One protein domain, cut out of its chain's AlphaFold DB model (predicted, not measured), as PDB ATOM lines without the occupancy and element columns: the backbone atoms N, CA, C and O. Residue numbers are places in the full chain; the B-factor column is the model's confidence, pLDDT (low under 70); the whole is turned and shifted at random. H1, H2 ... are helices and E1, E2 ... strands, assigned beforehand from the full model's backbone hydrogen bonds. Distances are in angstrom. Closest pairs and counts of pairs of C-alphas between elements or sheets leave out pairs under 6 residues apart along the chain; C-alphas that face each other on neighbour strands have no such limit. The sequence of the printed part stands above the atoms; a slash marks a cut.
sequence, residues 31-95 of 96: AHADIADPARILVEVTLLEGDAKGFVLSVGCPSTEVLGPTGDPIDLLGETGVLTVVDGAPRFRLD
ATOM      1  N   ALA A  31    -130.573 -61.806  22.897       92.44
ATOM      2  CA  ALA A  31    -130.537 -60.710  21.944       92.44
ATOM      3  C   ALA A  31    -131.224 -59.472  22.524       92.44
ATOM      4  O   ALA A  31    -132.378 -59.519  22.949       92.44
ATOM      5  N   HIS A  32    -130.535 -58.335  22.491       92.25
ATOM      6  CA  HIS A  32    -131.069 -57.070  22.980       92.25
ATOM      7  C   HIS A  32    -130.465 -55.876  22.233       92.25
ATOM      8  O   HIS A  32    -129.385 -55.955  21.652       92.25
ATOM      9  N   ALA A  33    -131.174 -54.748  22.223       90.44
ATOM     10  CA  ALA A  33    -130.645 -53.515  21.645       90.44
ATOM     11  C   ALA A  33    -129.480 -52.974  22.487       90.44
ATOM     12  O   ALA A  33    -129.531 -53.005  23.719       90.44
ATOM     13  N   ASP A  34    -128.451 -52.445  21.825       88.44
ATOM     14  CA  ASP A  34    -127.351 -51.778  22.517       88.44
ATOM     15  C   ASP A  34    -127.860 -50.474  23.159       88.44
ATOM     16  O   ASP A  34    -128.493 -49.633  22.514       88.44
ATOM     17  N   ILE A  35    -127.583 -50.305  24.452       86.75
ATOM     18  CA  ILE A  35    -128.003 -49.137  25.237       86.75
ATOM     19  C   ILE A  35    -127.329 -47.855  24.719       86.75
ATOM     20  O   ILE A  35    -127.910 -46.772  24.805       86.75
ATOM     21  N   ALA A  36    -126.104 -47.963  24.201       88.44
ATOM     22  CA  ALA A  36    -125.345 -46.838  23.671       88.44
ATOM     23  C   ALA A  36    -125.689 -46.521  22.205       88.44
ATOM     24  O   ALA A  36    -125.562 -45.363  21.801       88.44
ATOM     25  N   ASP A  37    -126.126 -47.515  21.425       86.69
ATOM     26  CA  ASP A  37    -126.495 -47.355  20.015       86.69
ATOM     27  C   ASP A  37    -127.699 -48.241  19.627       86.69
ATOM     28  O   ASP A  37    -127.521 -49.396  19.235       86.69
ATOM     29  N   PRO A  38    -128.937 -47.712  19.635       85.06
ATOM     30  CA  PRO A  38    -130.131 -48.498  19.317       85.06
ATOM     31  C   PRO A  38    -130.195 -48.973  17.853       85.06
ATOM     32  O   PRO A  38    -131.062 -49.776  17.508       85.06
ATOM     33  N   ALA A  39    -129.301 -48.504  16.971       88.38
ATOM     34  CA  ALA A  39    -129.154 -49.059  15.626       88.38
ATOM     35  C   ALA A  39    -128.373 -50.387  15.614       88.38
ATOM     36  O   ALA A  39    -128.223 -51.004  14.555       88.38
ATOM     37  N   ARG A  40    -127.882 -50.844  16.772       90.12
ATOM     38  CA  ARG A  40    -127.178 -52.111  16.945       90.12
ATOM     39  C   ARG A  40    -127.928 -53.037  17.888       90.12
ATOM     40  O   ARG A  40    -128.530 -52.613  18.871       90.12
ATOM     41  N   ILE A  41    -127.844 -54.324  17.583       91.50
ATOM     42  CA  ILE A  41    -128.295 -55.410  18.443       91.50
ATOM     43  C   ILE A  41    -127.057 -56.147  18.935       91.50
ATOM     44  O   ILE A  41    -126.184 -56.509  18.140       91.50
ATOM     45  N   LEU A  42    -126.989 -56.357  20.240       92.50
ATOM     46  CA  LEU A  42    -126.057 -57.273  20.869       92.50
ATOM     47  C   LEU A  42    -126.733 -58.639  20.908       92.50
ATOM     48  O   LEU A  42    -127.816 -58.780  21.472       92.50
ATOM     49  N   VAL A  43    -126.110 -59.625  20.271       92.38
ATOM     50  CA  VAL A  43    -126.548 -61.021  20.334       92.38
ATOM     51  C   VAL A  43    -125.538 -61.834  21.120       92.38
ATOM     52  O   VAL A  43    -124.331 -61.660  20.945       92.38
ATOM     53  N   GLU A  44    -126.022 -62.736  21.960       93.75
ATOM     54  CA  GLU A  44    -125.201 -63.771  22.570       93.75
ATOM     55  C   GLU A  44    -125.353 -65.062  21.780       93.75
ATOM     56  O   GLU A  44    -126.450 -65.604  21.612       93.75
ATOM     57  N   VAL A  45    -124.224 -65.547  21.277       93.12
ATOM     58  CA  VAL A  45    -124.159 -66.713  20.407       93.12
ATOM     59  C   VAL A  45    -123.306 -67.800  21.037       93.12
ATOM     60  O   VAL A  45    -122.205 -67.543  21.519       93.12
ATOM     61  N   THR A  46    -123.813 -69.028  21.022       94.56
ATOM     62  CA  THR A  46    -123.086 -70.220  21.463       94.56
ATOM     63  C   THR A  46    -122.484 -70.926  20.261       94.56
ATOM     64  O   THR A  46    -123.213 -71.263  19.333       94.56
ATOM     65  N   LEU A  47    -121.180 -71.201  20.288       92.31
ATOM     66  CA  LEU A  47    -120.513 -71.983  19.243       92.31
ATOM     67  C   LEU A  47    -120.923 -73.456  19.318       92.31
ATOM     68  O   LEU A  47    -120.833 -74.090  20.374       92.31
ATOM     69  N   LEU A  48    -121.355 -74.014  18.192       93.25
ATOM     70  CA  LEU A  48    -121.897 -75.370  18.120       93.25
ATOM     71  C   LEU A  48    -120.835 -76.433  17.840       93.25
ATOM     72  O   LEU A  48    -121.015 -77.589  18.230       93.25
ATOM     73  N   GLU A  49    -119.713 -76.046  17.236       88.94
ATOM     74  CA  GLU A  49    -118.670 -76.958  16.770       88.94
ATOM     75  C   GLU A  49    -117.249 -76.413  17.005       88.94
ATOM     76  O   GLU A  49    -117.052 -75.278  17.444       88.94
ATOM     77  N   GLY A  50    -116.247 -77.250  16.718       86.06
ATOM     78  CA  GLY A  50    -114.828 -76.913  16.841       86.06
ATOM     79  C   GLY A  50    -114.296 -76.898  18.278       86.06
ATOM     80  O   GLY A  50    -114.985 -77.258  19.234       86.06
ATOM     81  N   ASP A  51    -113.042 -76.467  18.431       84.75
ATOM     82  CA  ASP A  51    -112.337 -76.445  19.724       84.75
ATOM     83  C   ASP A  51    -112.968 -75.480  20.739       84.75
ATOM     84  O   ASP A  51    -112.840 -75.660  21.949       84.75
ATOM     85  N   ALA A  52    -113.683 -74.468  20.244       84.94
ATOM     86  CA  ALA A  52    -114.398 -73.482  21.045       84.94
ATOM     87  C   ALA A  52    -115.888 -73.832  21.238       84.94
ATOM     88  O   ALA A  52    -116.677 -72.983  21.650       84.94
ATOM     89  N   LYS A  53    -116.304 -75.076  20.964       88.50
ATOM     90  CA  LYS A  53    -117.690 -75.515  21.170       88.50
ATOM     91  C   LYS A  53    -118.163 -75.236  22.600       88.50
ATOM     92  O   LYS A  53    -117.511 -75.602  23.575       88.50
ATOM     93  N   GLY A  54    -119.355 -74.654  22.719       88.81
ATOM     94  CA  GLY A  54    -119.983 -74.300  23.992       88.81
ATOM     95  C   GLY A  54    -119.526 -72.963  24.580       88.81
ATOM     96  O   GLY A  54    -120.043 -72.571  25.623       88.81
ATOM     97  N   PHE A  55    -118.599 -72.246  23.935       89.88
ATOM     98  CA  PHE A  55    -118.297 -70.866  24.307       89.88
ATOM     99  C   PHE A  55    -119.437 -69.947  23.873       89.88
ATOM    100  O   PHE A  55    -119.963 -70.085  22.765       89.88
ATOM    101  N   VAL A  56    -119.778 -69.001  24.746       91.12
ATOM    102  CA  VAL A  56    -120.762 -67.948  24.489       91.12
ATOM    103  C   VAL A  56    -120.025 -66.645  24.202       91.12
ATOM    104  O   VAL A  56    -119.097 -66.284  24.927       91.12
ATOM    105  N   LEU A  57    -120.422 -65.954  23.138       90.38
ATOM    106  CA  LEU A  57    -119.816 -64.705  22.690       90.38
ATOM    107  C   LEU A  57    -120.888 -63.645  22.491       90.38
ATOM    108  O   LEU A  57    -121.924 -63.927  21.895       90.38
ATOM    109  N   SER A  58    -120.596 -62.416  22.902       90.62
ATOM    110  CA  SER A  58    -121.433 -61.255  22.598       90.62
ATOM    111  C   SER A  58    -120.960 -60.609  21.291       90.62
ATOM    112  O   SER A  58    -119.795 -60.228  21.168       90.62
ATOM    113  N   VAL A  59    -121.852 -60.475  20.309       89.94
ATOM    114  CA  VAL A  59    -121.547 -59.920  18.982       89.94
ATOM    115  C   VAL A  59    -122.491 -58.760  18.679       89.94
ATOM    116  O   VAL A  59    -123.709 -58.912  18.688       89.94
ATOM    117  N   GLY A  60    -121.928 -57.587  18.384       90.38
ATOM    118  CA  GLY A  60    -122.704 -56.399  18.029       90.38
ATOM    119  C   GLY A  60    -122.942 -56.288  16.528       90.38
ATOM    120  O   GLY A  60    -122.004 -56.024  15.773       90.38
ATOM    121  N   CYS A  61    -124.197 -56.384  16.104       89.50
ATOM    122  CA  CYS A  61    -124.602 -56.363  14.697       89.50
ATOM    123  C   CYS A  61    -125.497 -55.155  14.387       89.50
ATOM    124  O   CYS A  61    -126.234 -54.711  15.266       89.50
ATOM    125  N   PRO A  62    -125.494 -54.625  13.152       89.81
ATOM    126  CA  PRO A  62    -126.492 -53.644  12.735       89.81
ATOM    127  C   PRO A  62    -127.904 -54.246  12.800       89.81
ATOM    128  O   PRO A  62    -128.153 -55.314  12.240       89.81
ATOM    129  N   SER A  63    -128.848 -53.556  13.444       87.38
ATOM    130  CA  SER A  63    -130.217 -54.060  13.643       87.38
ATOM    131  C   SER A  63    -130.928 -54.368  12.325       87.38
ATOM    132  O   SER A  63    -131.600 -55.390  12.195       87.38
ATOM    133  N   THR A  64    -130.701 -53.536  11.309       86.88
ATOM    134  CA  THR A  64    -131.285 -53.693   9.969       86.88
ATOM    135  C   THR A  64    -130.838 -54.962   9.242       86.88
ATOM    136  O   THR A  64    -131.610 -55.495   8.448       86.88
ATOM    137  N   GLU A  65    -129.637 -55.476   9.521       84.25
ATOM    138  CA  GLU A  65    -129.115 -56.695   8.891       84.25
ATOM    139  C   GLU A  65    -129.676 -57.968   9.533       84.25
ATOM    140  O   GLU A  65    -129.822 -58.993   8.863       84.25
ATOM    141  N   VAL A  66    -130.016 -57.910  10.825       84.19
ATOM    142  CA  VAL A  66    -130.427 -59.086  11.602       84.19
ATOM    143  C   VAL A  66    -131.951 -59.161  11.740       84.19
ATOM    144  O   VAL A  66    -132.541 -60.178  11.382       84.19
ATOM    145  N   LEU A  67    -132.613 -58.074  12.130       84.69
ATOM    146  CA  LEU A  67    -134.055 -58.040  12.417       84.69
ATOM    147  C   LEU A  67    -134.916 -57.531  11.252       84.69
ATOM    148  O   LEU A  67    -136.119 -57.780  11.207       84.69
ATOM    149  N   GLY A  68    -134.322 -56.808  10.300       74.38
ATOM    150  CA  GLY A  68    -135.093 -56.041   9.321       74.38
ATOM    151  C   GLY A  68    -135.789 -54.817   9.951       74.38
ATOM    152  O   GLY A  68    -135.463 -54.424  11.069       74.38
ATOM    153  N   PRO A  69    -136.722 -54.155   9.241       69.25
ATOM    154  CA  PRO A  69    -137.238 -52.834   9.628       69.25
ATOM    155  C   PRO A  69    -138.183 -52.823  10.840       69.25
ATOM    156  O   PRO A  69    -138.433 -51.751  11.388       69.25
ATOM    157  N   THR A  70    -138.740 -53.970  11.238       67.81
ATOM    158  CA  THR A  70    -139.732 -54.068  12.328       67.81
ATOM    159  C   THR A  70    -139.538 -55.289  13.230       67.81
ATOM    160  O   THR A  70    -140.452 -55.611  13.982       67.81
ATOM    161  N   GLY A  71    -138.423 -56.014  13.111       80.38
ATOM    162  CA  GLY A  71    -138.191 -57.218  13.916       80.38
ATOM    163  C   GLY A  71    -137.875 -56.878  15.370       80.38
ATOM    164  O   GLY A  71    -137.239 -55.854  15.640       80.38
ATOM    165  N   ASP A  72    -138.312 -57.733  16.292       87.06
ATOM    166  CA  ASP A  72    -137.998 -57.625  17.715       87.06
ATOM    167  C   ASP A  72    -136.780 -58.512  18.035       87.06
ATOM    168  O   ASP A  72    -136.723 -59.645  17.555       87.06
ATOM    169  N   PRO A  73    -135.790 -58.052  18.827       88.81
ATOM    170  CA  PRO A  73    -134.661 -58.884  19.248       88.81
ATOM    171  C   PRO A  73    -135.064 -60.256  19.799       88.81
ATOM    172  O   PRO A  73    -134.348 -61.227  19.567       88.81
ATOM    173  N   ILE A  74    -136.220 -60.361  20.465       89.44
ATOM    174  CA  ILE A  74    -136.707 -61.632  21.009       89.44
ATOM    175  C   ILE A  74    -136.974 -62.691  19.929       89.44
ATOM    176  O   ILE A  74    -136.862 -63.883  20.206       89.44
ATOM    177  N   ASP A  75    -137.268 -62.269  18.697       89.06
ATOM    178  CA  ASP A  75    -137.529 -63.163  17.564       89.06
ATOM    179  C   ASP A  75    -136.263 -63.904  17.103       89.06
ATOM    180  O   ASP A  75    -136.342 -64.851  16.328       89.06
ATOM    181  N   LEU A  76    -135.084 -63.473  17.564       89.19
ATOM    182  CA  LEU A  76    -133.798 -64.097  17.249       89.19
ATOM    183  C   LEU A  76    -133.461 -65.273  18.162       89.19
ATOM    184  O   LEU A  76    -132.542 -66.038  17.869       89.19
ATOM    185  N   LEU A  77    -134.150 -65.397  19.294       92.50
ATOM    186  CA  LEU A  77    -133.844 -66.421  20.280       92.50
ATOM    187  C   LEU A  77    -134.207 -67.801  19.743       92.50
ATOM    188  O   LEU A  77    -135.338 -68.046  19.331       92.50
ATOM    189  N   GLY A  78    -133.256 -68.729  19.812       91.88
ATOM    190  CA  GLY A  78    -133.441 -70.075  19.283       91.88
ATOM    191  C   GLY A  78    -133.057 -70.237  17.814       91.88
ATOM    192  O   GLY A  78    -133.015 -71.371  17.334       91.88
ATOM    193  N   GLU A  79    -132.727 -69.145  17.125       93.44
ATOM    194  CA  GLU A  79    -132.273 -69.198  15.743       93.44
ATOM    195  C   GLU A  79    -130.813 -69.663  15.657       93.44
ATOM    196  O   GLU A  79    -129.983 -69.430  16.546       93.44
ATOM    197  N   THR A  80    -130.488 -70.309  14.542       94.12
ATOM    198  CA  THR A  80    -129.118 -70.689  14.193       94.12
ATOM    199  C   THR A  80    -128.549 -69.762  13.130       94.12
ATOM    200  O   THR A  80    -129.265 -69.172  12.319       94.12
ATOM    201  N   GLY A  81    -127.229 -69.637  13.105       92.56
ATOM    202  CA  GLY A  81    -126.555 -68.856  12.083       92.56
ATOM    203  C   GLY A  81    -125.073 -69.157  12.001       92.56
ATOM    204  O   GLY A  81    -124.560 -70.056  12.664       92.56
ATOM    205  N   VAL A  82    -124.388 -68.362  11.191       93.75
ATOM    206  CA  VAL A  82    -122.952 -68.462  10.959       93.75
ATOM    207  C   VAL A  82    -122.276 -67.196  11.467       93.75
ATOM    208  O   VAL A  82    -122.586 -66.080  11.038       93.75
ATOM    209  N   LEU A  83    -121.311 -67.373  12.364       92.06
ATOM    210  CA  LEU A  83    -120.364 -66.346  12.768       92.06
ATOM    211  C   LEU A  83    -119.100 -66.489  11.919       92.06
ATOM    212  O   LEU A  83    -118.420 -67.505  11.977       92.06
ATOM    213  N   THR A  84    -118.772 -65.469  11.133       92.38
ATOM    214  CA  THR A  84    -117.515 -65.402  10.380       92.38
ATOM    215  C   THR A  84    -116.579 -64.404  11.043       92.38
ATOM    216  O   THR A  84    -116.956 -63.253  11.245       92.38
ATOM    217  N   VAL A  85    -115.355 -64.814  11.350       90.75
ATOM    218  CA  VAL A  85    -114.290 -63.938  11.847       90.75
ATOM    219  C   VAL A  85    -113.287 -63.727  10.716       90.75
ATOM    220  O   VAL A  85    -112.800 -64.697  10.137       90.75
ATOM    221  N   VAL A  86    -113.030 -62.467  10.358       89.94
ATOM    222  CA  VAL A  86    -112.042 -62.082   9.334       89.94
ATOM    223  C   VAL A  86    -111.202 -60.939   9.879       89.94
ATOM    224  O   VAL A  86    -111.769 -59.928  10.295       89.94
ATOM    225  N   ASP A  87    -109.879 -61.089   9.883       87.38
ATOM    226  CA  ASP A  87    -108.940 -60.137  10.484       87.38
ATOM    227  C   ASP A  87    -109.297 -59.815  11.955       87.38
ATOM    228  O   ASP A  87    -109.195 -58.672  12.408       87.38
ATOM    229  N   GLY A  88    -109.790 -60.815  12.699       83.50
ATOM    230  CA  GLY A  88    -110.263 -60.663  14.081       83.50
ATOM    231  C   GLY A  88    -111.592 -59.907  14.244       83.50
ATOM    232  O   GLY A  88    -112.022 -59.659  15.372       83.50
ATOM    233  N   ALA A  89    -112.264 -59.537  13.149       85.00
ATOM    234  CA  ALA A  89    -113.557 -58.859  13.181       85.00
ATOM    235  C   ALA A  89    -114.715 -59.863  12.997       85.00
ATOM    236  O   ALA A  89    -114.848 -60.445  11.914       85.00
ATOM    237  N   PRO A  90    -115.582 -60.061  14.012       87.69
ATOM    238  CA  PRO A  90    -116.731 -60.952  13.903       87.69
ATOM    239  C   PRO A  90    -117.852 -60.339  13.054       87.69
ATOM    240  O   PRO A  90    -118.200 -59.165  13.191       87.69
ATOM    241  N   ARG A  91    -118.460 -61.163  12.202       88.50
ATOM    242  CA  ARG A  91    -119.653 -60.860  11.406       88.50
ATOM    243  C   ARG A  91    -120.634 -62.008  11.532       88.50
ATOM    244  O   ARG A  91    -120.305 -63.141  11.194       88.50
ATOM    245  N   PHE A  92    -121.831 -61.717  12.009       89.38
ATOM    246  CA  PHE A  92    -122.868 -62.717  12.208       89.38
ATOM    247  C   PHE A  92    -123.914 -62.654  11.092       89.38
ATOM    248  O   PHE A  92    -124.269 -61.573  10.620       89.38
ATOM    249  N   ARG A  93    -124.418 -63.820  10.683       90.50
ATOM    250  CA  ARG A  93    -125.502 -63.962   9.712       90.50
ATOM    251  C   ARG A  93    -126.435 -65.101  10.124       90.50
ATOM    252  O   ARG A  93    -125.967 -66.197  10.400       90.50
ATOM    253  N   LEU A  94    -127.743 -64.856  10.093       89.12
ATOM    254  CA  LEU A  94    -128.776 -65.882  10.298       89.12
ATOM    255  C   LEU A  94    -128.875 -66.849   9.114       89.12
ATOM    256  O   LEU A  94    -128.741 -66.422   7.960       89.12
ATOM    257  N   ASP A  95    -129.175 -68.111   9.412       83.62
ATOM    258  CA  ASP A  95    -129.539 -69.125   8.421       83.62
ATOM    259  C   ASP A  95    -131.053 -69.040   8.162       83.62
ATOM    260  O   ASP A  95    -131.861 -69.480   8.972       83.62
TER     261      ASP A  95
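This is residues 31 to 95 of the 96 residues of an uncharacterized protein of Candidatus Microthrix parvicella RN1 (UniProt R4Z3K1). A three-stranded sheet, E1, E2 and E3, is crossed by a separate two-stranded hairpin, E4 and E5, whose E5 packs on E3. Two one-turn helices, H1 and H2, are on the same face of the three-stranded sheet, H1 over E2 and H2 beside the strands, next to E1. The printed part has 65 residues, with two named helices and five named strands that follow each other as E1 E2 E3 H1 H2 E4 E5, of mixed class; both sheets, E1 - E2 - E3 and E4 - E5, are antiparallel. It is compact, with a radius of gyration of the C-alphas of 11.8 A and spans of 35 by 26 by 19 A.

Start at E2, residues 40 to 47, the inner strand of a meander, each strand the antiparallel neighbour of the one before. It forms hairpins with E1, residues 31 to 33, where N 32 and O 42 are 2.9 A apart, and with E3, residues 56 to 62, where N 43 and O 59 are 3.0 A apart. H1, residues 63 to 66, and H2, residues 73 to 76, are on the same face, at heights over the sheet of 7.4 A and 6.3 A. Both are too short for an O i to N i+4 pair; each has its one O i to N i+3 pair within range. E4, residues 80 to 86, and E5, residues 89 to 94, form a hairpin, with N 84 and O 91 2.8 A apart. The closest C-alphas of E3 and E5, Cys 61 and Phe 92, are 7.0 A apart.

Find C-alpha 31 at (-130.537, -60.710, 21.944), where E1 begins its 7.2 A. E2 covers 21.1 A from C-alpha 40 at (-127.178, -52.111, 16.945), and E3 19.4 A. H1 measures 5.4 A and H2 5.6 A. E4 spans 19.7 A; E5 spans 17.0 A to C-alpha 94 at (-128.776, -65.882, 10.298).

Look to the C-alphas of Asp 51 and Thr 70 for the two farthest apart, 36.1 A. The printed part has no cut and no long link. Its mean pLDDT is 88.4; residues 69 to 70 are under 70.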